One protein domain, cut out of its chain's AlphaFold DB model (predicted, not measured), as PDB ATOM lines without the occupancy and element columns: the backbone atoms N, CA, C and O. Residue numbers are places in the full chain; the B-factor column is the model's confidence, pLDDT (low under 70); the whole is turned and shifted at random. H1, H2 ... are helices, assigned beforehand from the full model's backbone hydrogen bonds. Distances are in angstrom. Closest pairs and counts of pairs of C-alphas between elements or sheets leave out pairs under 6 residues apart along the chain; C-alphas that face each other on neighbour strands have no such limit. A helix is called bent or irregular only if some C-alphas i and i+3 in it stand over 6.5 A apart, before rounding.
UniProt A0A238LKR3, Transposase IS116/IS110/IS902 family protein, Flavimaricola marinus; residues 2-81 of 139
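Overview. This is residues 2 to 81 of the 139 residues of the protein "Transposase IS116/IS110/IS902 family protein" of Flavimaricola marinus (UniProt A0A238LKR3). Three helices run roughly along one long axis: the long H3 makes most of the length, and H1 and the short H2 both pack on it, H2 on its earlier part and H1 on its later part. H1 and H2 run the same way and H3 runs back against them, while residues 24 to 37, with no named element, fold back from the end of H1 to the start of H2. The printed part has 80 residues, with three named helices in the order H1, H2, H3 and no named strand, and its class is all helix. The whole is compact, with a radius of gyration of the C-alphas of 13.4 A, and its outline is a rod spanning 44 by 21 by 18 A.

Arrangement. H3, residues 52 to 81, is the longest helix. It touches H1, residues 2 to 23, with its residues 65 to 76 alone; the closest C-alphas of the two are those of Arg 3 and Ala 72, 5.4 A apart. H1 and H3 run opposite ways at a shallow tilt of 22 degrees. H3 touches H2, residues 38 to 47, with its residues 54 to 62 alone; the closest C-alphas here are those of Arg 41 and Ser 62, 5.7 A apart. H2 and H3 form a helical hairpin, running opposite ways at a shallow tilt of 8 degrees. H1 and H2 are close but not clearly touching: their closest C-alphas, those of Leu 21 and Ala 47, are 7.8 A apart. These two run the same way at a shallow tilt of 29 degrees. In H1, H2 and H3 every O i to N i+4 pair is within hydrogen-bond range.

Along the chain. H3 has 30 residues and measures 43.1 A from C-alpha 52, at (92.623, 22.055, -22.084), to C-alpha 81, at (60.635, 30.778, 5.434). H1 has 22 residues and measures 32.0 A from first to last C-alpha; it begins with C-alpha 2 at (66.316, 16.053, 0.150). H2 has 10 residues and measures 14.3 A from C-alpha 38 to C-alpha 47. None of the three helices is bent or irregular.

Size, cuts and confidence. The two C-alphas farthest apart in the domain are those of Gly 25 and Arg 81, at 44.7 A. The C-alphas of the first and last printed residues, Ala 2 and Arg 81, are 16.6 A apart. The printed part has no cut. H1 and H2 are joined by a long link of 14 residues, whose C-alphas lie 7 to 19 A from the mean of all C-alphas. H2 and H3 are joined by a tight link of 4 residues. The mean pLDDT of the printed part is 89.9, and the model's confidence is under 70 at residues 31 to 33.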
ATOM      1  N   ALA A   2      65.834  15.429   1.402       83.81
ATOM      2  CA  ALA A   2      66.316  16.053   0.150       83.81
ATOM      3  C   ALA A   2      67.584  16.921   0.308       83.81
ATOM      4  O   ALA A   2      68.598  16.663  -0.333       83.81
ATOM      5  N   ARG A   3      67.572  17.891   1.232       86.12
ATOM      6  CA  ARG A   3      68.748  18.724   1.553       86.12
ATOM      7  C   ARG A   3      69.982  17.889   1.908       86.12
ATOM      8  O   ARG A   3      71.084  18.140   1.443       86.12
ATOM      9  N   GLU A   4      69.789  16.888   2.757       86.81
ATOM     10  CA  GLU A   4      70.866  16.008   3.208       86.81
ATOM     11  C   GLU A   4      71.442  15.179   2.054       86.81
ATOM     12  O   GLU A   4      72.654  14.990   1.977       86.81
ATOM     13  N   ARG A   5      70.591  14.742   1.114       91.50
ATOM     14  CA  ARG A   5      71.033  14.084  -0.117       91.50
ATOM     15  C   ARG A   5      71.887  15.013  -0.980       91.50
ATOM     16  O   ARG A   5      72.930  14.563  -1.432       91.50
ATOM     17  N   LEU A   6      71.508  16.282  -1.149       92.25
ATOM     18  CA  LEU A   6      72.316  17.261  -1.893       92.25
ATOM     19  C   LEU A   6      73.672  17.517  -1.229       92.25
ATOM     20  O   LEU A   6      74.690  17.566  -1.911       92.25
ATOM     21  N   ILE A   7      73.706  17.613   0.102       91.19
ATOM     22  CA  ILE A   7      74.963  17.770   0.846       91.19
ATOM     23  C   ILE A   7      75.866  16.550   0.664       91.19
ATOM     24  O   ILE A   7      77.074  16.725   0.516       91.19
ATOM     25  N   ARG A   8      75.303  15.334   0.674       94.00
ATOM     26  CA  ARG A   8      76.053  14.108   0.366       94.00
ATOM     27  C   ARG A   8      76.599  14.136  -1.058       94.00
ATOM     28  O   ARG A   8      77.803  14.057  -1.212       94.00
ATOM     29  N   LEU A   9      75.750  14.385  -2.058       95.44
ATOM     30  CA  LEU A   9      76.174  14.469  -3.462       95.44
ATOM     31  C   LEU A   9      77.288  15.500  -3.681       95.44
ATOM     32  O   LEU A   9      78.236  15.235  -4.409       95.44
ATOM     33  N   ARG A  10      77.206  16.660  -3.016       94.00
ATOM     34  CA  ARG A  10      78.268  17.670  -3.060       94.00
ATOM     35  C   ARG A  10      79.576  17.141  -2.475       94.00
ATOM     36  O   ARG A  10      80.617  17.340  -3.084       94.00
ATOM     37  N   LYS A  11      79.529  16.496  -1.305       93.06
ATOM     38  CA  LYS A  11      80.721  15.909  -0.670       93.06
ATOM     39  C   LYS A  11      81.329  14.806  -1.534       93.06
ATOM     40  O   LYS A  11      82.526  14.837  -1.762       93.06
ATOM     41  N   ASP A  12      80.501  13.914  -2.069       95.06
ATOM     42  CA  ASP A  12      80.946  12.824  -2.942       95.06
ATOM     43  C   ASP A  12      81.662  13.381  -4.189       95.06
ATOM     44  O   ASP A  12      82.703  12.868  -4.594       95.06
ATOM     45  N   LEU A  13      81.147  14.477  -4.763       94.38
ATOM     46  CA  LEU A  13      81.788  15.198  -5.865       94.38
ATOM     47  C   LEU A  13      83.114  15.843  -5.433       94.38
ATOM     48  O   LEU A  13      84.125  15.665  -6.113       94.38
ATOM     49  N   GLU A  14      83.129  16.571  -4.309       92.94
ATOM     50  CA  GLU A  14      84.343  17.184  -3.743       92.94
ATOM     51  C   GLU A  14      85.450  16.130  -3.526       92.94
ATOM     52  O   GLU A  14      86.610  16.350  -3.892       92.94
ATOM     53  N   ASP A  15      85.087  14.972  -2.968       92.94
ATOM     54  CA  ASP A  15      85.999  13.868  -2.667       92.94
ATOM     55  C   ASP A  15      86.492  13.170  -3.939       92.94
ATOM     56  O   ASP A  15      87.689  12.886  -4.058       92.94
ATOM     57  N   HIS A  16      85.610  12.954  -4.920       92.69
ATOM     58  CA  HIS A  16      85.983  12.382  -6.212       92.69
ATOM     59  C   HIS A  16      87.031  13.242  -6.929       92.69
ATOM     60  O   HIS A  16      88.085  12.738  -7.319       92.69
ATOM     61  N   ILE A  17      86.791  14.553  -7.034       91.81
ATOM     62  CA  ILE A  17      87.713  15.487  -7.698       91.81
ATOM     63  C   ILE A  17      89.045  15.558  -6.964       91.81
ATOM     64  O   ILE A  17      90.103  15.499  -7.591       91.81
ATOM     65  N   ARG A  18      89.016  15.615  -5.628       91.38
ATOM     66  CA  ARG A  18      90.237  15.568  -4.818       91.38
ATOM     67  C   ARG A  18      91.035  14.288  -5.081       91.38
ATOM     68  O   ARG A  18      92.262  14.349  -5.132       91.38
ATOM     69  N   GLY A  19      90.357  13.154  -5.247       91.19
ATOM     70  CA  GLY A  19      90.967  11.876  -5.611       91.19
ATOM     71  C   GLY A  19      91.663  11.930  -6.969       91.19
ATOM     72  O   GLY A  19      92.847  11.610  -7.049       91.19
ATOM     73  N   VAL A  20      90.963  12.396  -8.006       90.12
ATOM     74  CA  VAL A  20      91.496  12.516  -9.376       90.12
ATOM     75  C   VAL A  20      92.680  13.481  -9.438       90.12
ATOM     76  O   VAL A  20      93.736  13.144  -9.962       90.12
ATOM     77  N   LEU A  21      92.565  14.669  -8.844       89.94
ATOM     78  CA  LEU A  21      93.664  15.637  -8.842       89.94
ATOM     79  C   LEU A  21      94.901  15.088  -8.121       89.94
ATOM     80  O   LEU A  21      96.027  15.279  -8.583       89.94
ATOM     81  N   LYS A  22      94.705  14.317  -7.045       91.62
ATOM     82  CA  LYS A  22      95.805  13.670  -6.323       91.62
ATOM     83  C   LYS A  22      96.558  12.654  -7.188       91.62
ATOM     84  O   LYS A  22      97.776  12.565  -7.039       91.62
ATOM     85  N   THR A  23      95.889  11.910  -8.078       90.50
ATOM     86  CA  THR A  23      96.579  10.976  -8.996       90.50
ATOM     87  C   THR A  23      97.401  11.704 -10.055       90.50
ATOM     88  O   THR A  23      98.375  11.148 -10.548       90.50
ATOM     89  N   LEU A  24      97.055  12.958 -10.351       86.88
ATOM     90  CA  LEU A  24      97.800  13.852 -11.243       86.88
ATOM     91  C   LEU A  24      98.900  14.653 -10.517       86.88
ATOM     92  O   LEU A  24      99.509  15.541 -11.102       86.88
ATOM     93  N   GLY A  25      99.158  14.371  -9.234       89.31
ATOM     94  CA  GLY A  25     100.161  15.081  -8.429       89.31
ATOM     95  C   GLY A  25      99.695  16.432  -7.867       89.31
ATOM     96  O   GLY A  25     100.464  17.108  -7.184       89.31
ATOM     97  N   ILE A  26      98.433  16.808  -8.079       88.38
ATOM     98  CA  ILE A  26      97.858  18.085  -7.645       88.38
ATOM     99  C   ILE A  26      97.170  17.892  -6.291       88.38
ATOM    100  O   ILE A  26      96.253  17.083  -6.134       88.38
ATOM    101  N   ARG A  27      97.589  18.651  -5.276       87.75
ATOM    102  CA  ARG A  27      96.984  18.597  -3.937       87.75
ATOM    103  C   ARG A  27      96.086  19.800  -3.693       87.75
ATOM    104  O   ARG A  27      96.569  20.916  -3.553       87.75
ATOM    105  N   MET A  28      94.790  19.543  -3.534       86.81
ATOM    106  CA  MET A  28      93.855  20.545  -3.020       86.81
ATOM    107  C   MET A  28      94.088  20.779  -1.522       86.81
ATOM    108  O   MET A  28      94.192  19.824  -0.744       86.81
ATOM    109  N   THR A  29      94.107  22.037  -1.093       82.50
ATOM    110  CA  THR A  29      94.226  22.421   0.318       82.50
ATOM    111  C   THR A  29      92.899  22.229   1.067       82.50
ATOM    112  O   THR A  29      91.889  21.760   0.517       82.50
ATOM    113  N   GLY A  30      92.910  22.511   2.373       71.38
ATOM    114  CA  GLY A  30      91.712  22.469   3.206       71.38
ATOM    115  C   GLY A  30      90.655  23.447   2.695       71.38
ATOM    116  O   GLY A  30      90.931  24.623   2.480       71.38
ATOM    117  N   MET A  31      89.431  22.959   2.502       69.12
ATOM    118  CA  MET A  31      88.309  23.801   2.096       69.12
ATOM    119  C   MET A  31      87.717  24.484   3.326       69.12
ATOM    120  O   MET A  31      87.347  23.814   4.293       69.12
ATOM    121  N   GLY A  32      87.584  25.808   3.281       64.19
ATOM    122  CA  GLY A  32      86.878  26.552   4.321       64.19
ATOM    123  C   GLY A  32      85.434  26.060   4.505       64.19
ATOM    124  O   GLY A  32      84.809  25.508   3.594       64.19
ATOM    125  N   GLN A  33      84.867  26.312   5.685       66.44
ATOM    126  CA  GLN A  33      83.482  25.950   6.033       66.44
ATOM    127  C   GLN A  33      82.429  26.841   5.341       66.44
ATOM    128  O   GLN A  33      81.267  26.865   5.746       66.44
ATOM    129  N   SER A  34      82.818  27.590   4.300       79.44
ATOM    130  CA  SER A  34      81.897  28.431   3.540       79.44
ATOM    131  C   SER A  34      80.814  27.572   2.909       79.44
ATOM    132  O   SER A  34      81.091  26.577   2.234       79.44
ATOM    133  N   ARG A  35      79.570  28.002   3.101       71.19
ATOM    134  CA  ARG A  35      78.382  27.354   2.558       71.19
ATOM    135  C   ARG A  35      78.466  27.180   1.043       71.19
ATOM    136  O   ARG A  35      78.185  26.091   0.548       71.19
ATOM    137  N   GLN A  36      78.983  28.209   0.371       82.00
ATOM    138  CA  GLN A  36      79.098  28.254  -1.081       82.00
ATOM    139  C   GLN A  36      80.419  27.721  -1.623       82.00
ATOM    140  O   GLN A  36      80.605  27.713  -2.835       82.00
ATOM    141  N   ARG A  37      81.318  27.246  -0.745       87.56
ATOM    142  CA  ARG A  37      82.497  26.449  -1.121       87.56
ATOM    143  C   ARG A  37      83.349  27.076  -2.239       87.56
ATOM    144  O   ARG A  37      83.948  26.361  -3.029       87.56
ATOM    145  N   GLN A  38      83.431  28.409  -2.291       87.81
ATOM    146  CA  GLN A  38      84.127  29.127  -3.367       87.81
ATOM    147  C   GLN A  38      85.585  28.672  -3.516       87.81
ATOM    148  O   GLN A  38      86.003  28.324  -4.612       87.81
ATOM    149  N   ALA A  39      86.289  28.498  -2.393       89.25
ATOM    150  CA  ALA A  39      87.670  28.017  -2.372       89.25
ATOM    151  C   ALA A  39      87.886  26.661  -3.076       89.25
ATOM    152  O   ALA A  39      88.984  26.395  -3.553       89.25
ATOM    153  N   PHE A  40      86.869  25.793  -3.132       91.06
ATOM    154  CA  PHE A  40      86.946  24.545  -3.895       91.06
ATOM    155  C   PHE A  40      86.979  24.815  -5.398       91.06
ATOM    156  O   PHE A  40      87.849  24.294  -6.091       91.06
ATOM    157  N   ARG A  41      86.053  25.652  -5.884       91.69
ATOM    158  CA  ARG A  41      85.974  26.028  -7.300       91.69
ATOM    159  C   ARG A  41      87.201  26.813  -7.740       91.69
ATOM    160  O   ARG A  41      87.701  26.550  -8.822       91.69
ATOM    161  N   ASP A  42      87.724  27.696  -6.891       91.31
ATOM    162  CA  ASP A  42      88.942  28.453  -7.197       91.31
ATOM    163  C   ASP A  42      90.139  27.509  -7.393       91.31
ATOM    164  O   ASP A  42      90.857  27.600  -8.384       91.31
ATOM    165  N   GLN A  43      90.318  26.536  -6.494       91.31
ATOM    166  CA  GLN A  43      91.380  25.532  -6.623       91.31
ATOM    167  C   GLN A  43      91.190  24.620  -7.836       91.31
ATOM    168  O   GLN A  43      92.169  24.240  -8.476       91.31
ATOM    169  N   LEU A  44      89.945  24.261  -8.152       92.50
ATOM    170  CA  LEU A  44      89.627  23.461  -9.330       92.50
ATOM    171  C   LEU A  44      89.890  24.241 -10.628       92.50
ATOM    172  O   LEU A  44      90.430  23.674 -11.573       92.50
ATOM    173  N   ALA A  45      89.580  25.539 -10.655       92.75
ATOM    174  CA  ALA A  45      89.870  26.415 -11.785       92.75
ATOM    175  C   ALA A  45      91.380  26.539 -12.034       92.75
ATOM    176  O   ALA A  45      91.796  26.417 -13.185       92.75
ATOM    177  N   ILE A  46      92.180  26.691 -10.968       92.50
ATOM    178  CA  ILE A  46      93.652  26.697 -11.039       92.50
ATOM    179  C   ILE A  46      94.172  25.358 -11.577       92.50
ATOM    180  O   ILE A  46      95.020  25.333 -12.461       92.50
ATOM    181  N   ALA A  47      93.649  24.228 -11.090       91.25
ATOM    182  CA  ALA A  47      94.034  22.915 -11.614       91.25
ATOM    183  C   ALA A  47      93.702  22.773 -13.111       91.25
ATOM    184  O   ALA A  47      94.474  22.185 -13.861       91.25
ATOM    185  N   GLY A  48      92.591  23.359 -13.556       93.12
ATOM    186  CA  GLY A  48      92.198  23.405 -14.961       93.12
ATOM    187  C   GLY A  48      93.130  24.215 -15.870       93.12
ATOM    188  O   GLY A  48      92.982  24.126 -17.079       93.12
ATOM    189  N   GLU A  49      94.079  24.995 -15.348       93.50
ATOM    190  CA  GLU A  49      95.035  25.753 -16.178       93.50
ATOM    191  C   GLU A  49      96.156  24.879 -16.764       93.50
ATOM    192  O   GLU A  49      96.885  25.328 -17.645       93.50
ATOM    193  N   ILE A  50      96.294  23.633 -16.298       90.06
ATOM    194  CA  ILE A  50      97.390  22.731 -16.685       90.06
ATOM    195  C   ILE A  50      97.263  22.273 -18.139       90.06
ATOM    196  O   ILE A  50      98.254  22.270 -18.869       90.06
ATOM    197  N   ASP A  51      96.063  21.879 -18.567       89.25
ATOM    198  CA  ASP A  51      95.801  21.491 -19.949       89.25
ATOM    199  C   ASP A  51      94.313  21.662 -20.325       89.25
ATOM    200  O   ASP A  51      93.440  21.668 -19.448       89.25
ATOM    201  N   PRO A  52      93.987  21.780 -21.628       91.31
ATOM    202  CA  PRO A  52      92.623  22.055 -22.084       91.31
ATOM    203  C   PRO A  52      91.579  20.991 -21.714       91.31
ATOM    204  O   PRO A  52      90.404  21.323 -21.538       91.31
ATOM    205  N   VAL A  53      91.969  19.717 -21.597       89.06
ATOM    206  CA  VAL A  53      91.050  18.634 -21.218       89.06
ATOM    207  C   VAL A  53      90.699  18.763 -19.742       89.06
ATOM    208  O   VAL A  53      89.519  18.715 -19.379       89.06
ATOM    209  N   LEU A  54      91.701  18.996 -18.891       88.44
ATOM    210  CA  LEU A  54      91.470  19.229 -17.471       88.44
ATOM    211  C   LEU A  54      90.646  20.499 -17.233       88.44
ATOM    212  O   LEU A  54      89.796  20.502 -16.342       88.44
ATOM    213  N   ARG A  55      90.814  21.536 -18.067       93.31
ATOM    214  CA  ARG A  55      89.969  22.737 -18.025       93.31
ATOM    215  C   ARG A  55      88.494  22.421 -18.252       93.31
ATOM    216  O   ARG A  55      87.658  22.811 -17.442       93.31
ATOM    217  N   ALA A  56      88.177  21.680 -19.314       91.50
ATOM    218  CA  ALA A  56      86.797  21.312 -19.630       91.50
ATOM    219  C   ALA A  56      86.151  20.484 -18.503       91.50
ATOM    220  O   ALA A  56      84.993  20.707 -18.137       91.50
ATOM    221  N   ILE A  57      86.919  19.562 -17.914       89.44
ATOM    222  CA  ILE A  57      86.501  18.772 -16.751       89.44
ATOM    223  C   ILE A  57      86.246  19.691 -15.545       89.44
ATOM    224  O   ILE A  57      85.180  19.619 -14.929       89.44
ATOM    225  N   ALA A  58      87.194  20.575 -15.225       92.12
ATOM    226  CA  ALA A  58      87.108  21.513 -14.110       92.12
ATOM    227  C   ALA A  58      85.887  22.438 -14.217       92.12
ATOM    228  O   ALA A  58      85.164  22.610 -13.230       92.12
ATOM    229  N   ASP A  59      85.620  22.984 -15.404       92.81
ATOM    230  CA  ASP A  59      84.485  23.874 -15.651       92.81
ATOM    231  C   ASP A  59      83.147  23.123 -15.493       92.81
ATOM    232  O   ASP A  59      82.251  23.585 -14.775       92.81
ATOM    233  N   GLY A  60      83.030  21.916 -16.063       93.38
ATOM    234  CA  GLY A  60      81.826  21.085 -15.942       93.38
ATOM    235  C   GLY A  60      81.518  20.686 -14.495       93.38
ATOM    236  O   GLY A  60      80.388  20.838 -14.016       93.38
ATOM    237  N   PHE A  61      82.533  20.236 -13.758       93.50
ATOM    238  CA  PHE A  61      82.370  19.894 -12.348       93.50
ATOM    239  C   PHE A  61      82.108  21.115 -11.460       93.50
ATOM    240  O   PHE A  61      81.334  21.011 -10.506       93.50
ATOM    241  N   SER A  62      82.701  22.270 -11.773       94.44
ATOM    242  CA  SER A  62      82.446  23.520 -11.047       94.44
ATOM    243  C   SER A  62      80.985  23.946 -11.161       94.44
ATOM    244  O   SER A  62      80.381  24.305 -10.146       94.44
ATOM    245  N   ALA A  63      80.396  23.839 -12.357       94.69
ATOM    246  CA  ALA A  63      78.985  24.141 -12.592       94.69
ATOM    247  C   ALA A  63      78.047  23.183 -11.832       94.69
ATOM    248  O   ALA A  63      77.103  23.620 -11.163       94.69
ATOM    249  N   ALA A  64      78.335  21.877 -11.867       95.12
ATOM    250  CA  ALA A  64      77.570  20.880 -11.116       95.12
ATOM    251  C   ALA A  64      77.657  21.119  -9.596       95.12
ATOM    252  O   ALA A  64      76.645  21.115  -8.890       95.12
ATOM    253  N   HIS A  65      78.863  21.385  -9.094       95.12
ATOM    254  CA  HIS A  65      79.105  21.682  -7.687       95.12
ATOM    255  C   HIS A  65      78.382  22.959  -7.224       95.12
ATOM    256  O   HIS A  65      77.778  22.964  -6.147       95.12
ATOM    257  N   ASP A  66      78.403  24.031  -8.022       95.00
ATOM    258  CA  ASP A  66      77.685  25.267  -7.697       95.00
ATOM    259  C   ASP A  66      76.167  25.058  -7.645       95.00
ATOM    260  O   ASP A  66      75.522  25.453  -6.673       95.00
ATOM    261  N   THR A  67      75.619  24.307  -8.606       95.75
ATOM    262  CA  THR A  67      74.196  23.935  -8.629       95.75
ATOM    263  C   THR A  67      73.786  23.180  -7.363       95.75
ATOM    264  O   THR A  67      72.750  23.479  -6.760       95.75
ATOM    265  N   LEU A  68      74.605  22.221  -6.911       94.88
ATOM    266  CA  LEU A  68      74.352  21.475  -5.674       94.88
ATOM    267  C   LEU A  68      74.366  22.387  -4.439       94.88
ATOM    268  O   LEU A  68      73.499  22.244  -3.572       94.88
ATOM    269  N   CYS A  69      75.314  23.327  -4.366       93.12
ATOM    270  CA  CYS A  69      75.384  24.301  -3.274       93.12
ATOM    271  C   CYS A  69      74.149  25.209  -3.264       93.12
ATOM    272  O   CYS A  69      73.458  25.296  -2.249       93.12
ATOM    273  N   GLN A  70      73.817  25.808  -4.409       94.62
ATOM    274  CA  GLN A  70      72.692  26.727  -4.542       94.62
ATOM    275  C   GLN A  70      71.353  26.044  -4.226       94.62
ATOM    276  O   GLN A  70      70.545  26.565  -3.458       94.62
ATOM    277  N   THR A  71      71.144  24.824  -4.726       94.50
ATOM    278  CA  THR A  71      69.907  24.067  -4.476       94.50
ATOM    279  C   THR A  71      69.760  23.698  -2.998       94.50
ATOM    280  O   THR A  71      68.671  23.811  -2.426       94.50
ATOM    281  N   ALA A  72      70.848  23.269  -2.344       91.50
ATOM    282  CA  ALA A  72      70.830  23.002  -0.906       91.50
ATOM    283  C   ALA A  72      70.506  24.277  -0.112       91.50
ATOM    284  O   ALA A  72      69.753  24.231   0.869       91.50
ATOM    285  N   ASP A  73      71.026  25.412  -0.569       92.50
ATOM    286  CA  ASP A  73      70.819  26.709   0.051       92.50
ATOM    287  C   ASP A  73      69.389  27.212  -0.062       92.50
ATOM    288  O   ASP A  73      68.815  27.699   0.919       92.50
ATOM    289  N   ASP A  74      68.790  27.044  -1.230       93.69
ATOM    290  CA  ASP A  74      67.425  27.470  -1.488       93.69
ATOM    291  C   ASP A  74      66.405  26.591  -0.770       93.69
ATOM    292  O   ASP A  74      65.438  27.123  -0.213       93.69
ATOM    293  N   LEU A  75      66.656  25.282  -0.662       91.06
ATOM    294  CA  LEU A  75      65.849  24.398   0.181       91.06
ATOM    295  C   LEU A  75      65.914  24.805   1.654       91.06
ATOM    296  O   LEU A  75      64.882  24.866   2.324       91.06
ATOM    297  N   ASP A  76      67.097  25.138   2.161       90.44
ATOM    298  CA  ASP A  76      67.246  25.637   3.527       90.44
ATOM    299  C   ASP A  76      66.483  26.939   3.754       90.44
ATOM    300  O   ASP A  76      65.758  27.074   4.744       90.44
ATOM    301  N   LYS A  77      66.601  27.897   2.828       92.94
ATOM    302  CA  LYS A  77      65.846  29.153   2.898       92.94
ATOM    303  C   LYS A  77      64.342  28.891   2.830       92.94
ATOM    304  O   LYS A  77      63.592  29.520   3.572       92.94
ATOM    305  N   ALA A  78      63.888  27.960   1.991       92.50
ATOM    306  CA  ALA A  78      62.477  27.596   1.881       92.50
ATOM    307  C   ALA A  78      61.937  26.999   3.189       92.50
ATOM    308  O   ALA A  78      60.893  27.438   3.677       92.50
ATOM    309  N   VAL A  79      62.679  26.073   3.805       90.75
ATOM    310  CA  VAL A  79      62.340  25.503   5.118       90.75
ATOM    311  C   VAL A  79      62.294  26.594   6.188       90.75
ATOM    312  O   VAL A  79      61.335  26.659   6.957       90.75
ATOM    313  N   GLN A  80      63.289  27.485   6.222       93.38
ATOM    314  CA  GLN A  80      63.308  28.600   7.170       93.38
ATOM    315  C   GLN A  80      62.120  29.545   6.981       93.38
ATOM    316  O   GLN A  80      61.484  29.912   7.968       93.38
ATOM    317  N   ARG A  81      61.796  29.926   5.739       95.62
ATOM    318  CA  ARG A  81      60.635  30.778   5.434       95.62
ATOM    319  C   ARG A  81      59.338  30.123   5.896       95.62
ATOM    320  O   ARG A  81      58.563  30.764   6.599       95.62
TER     321      ARG A  81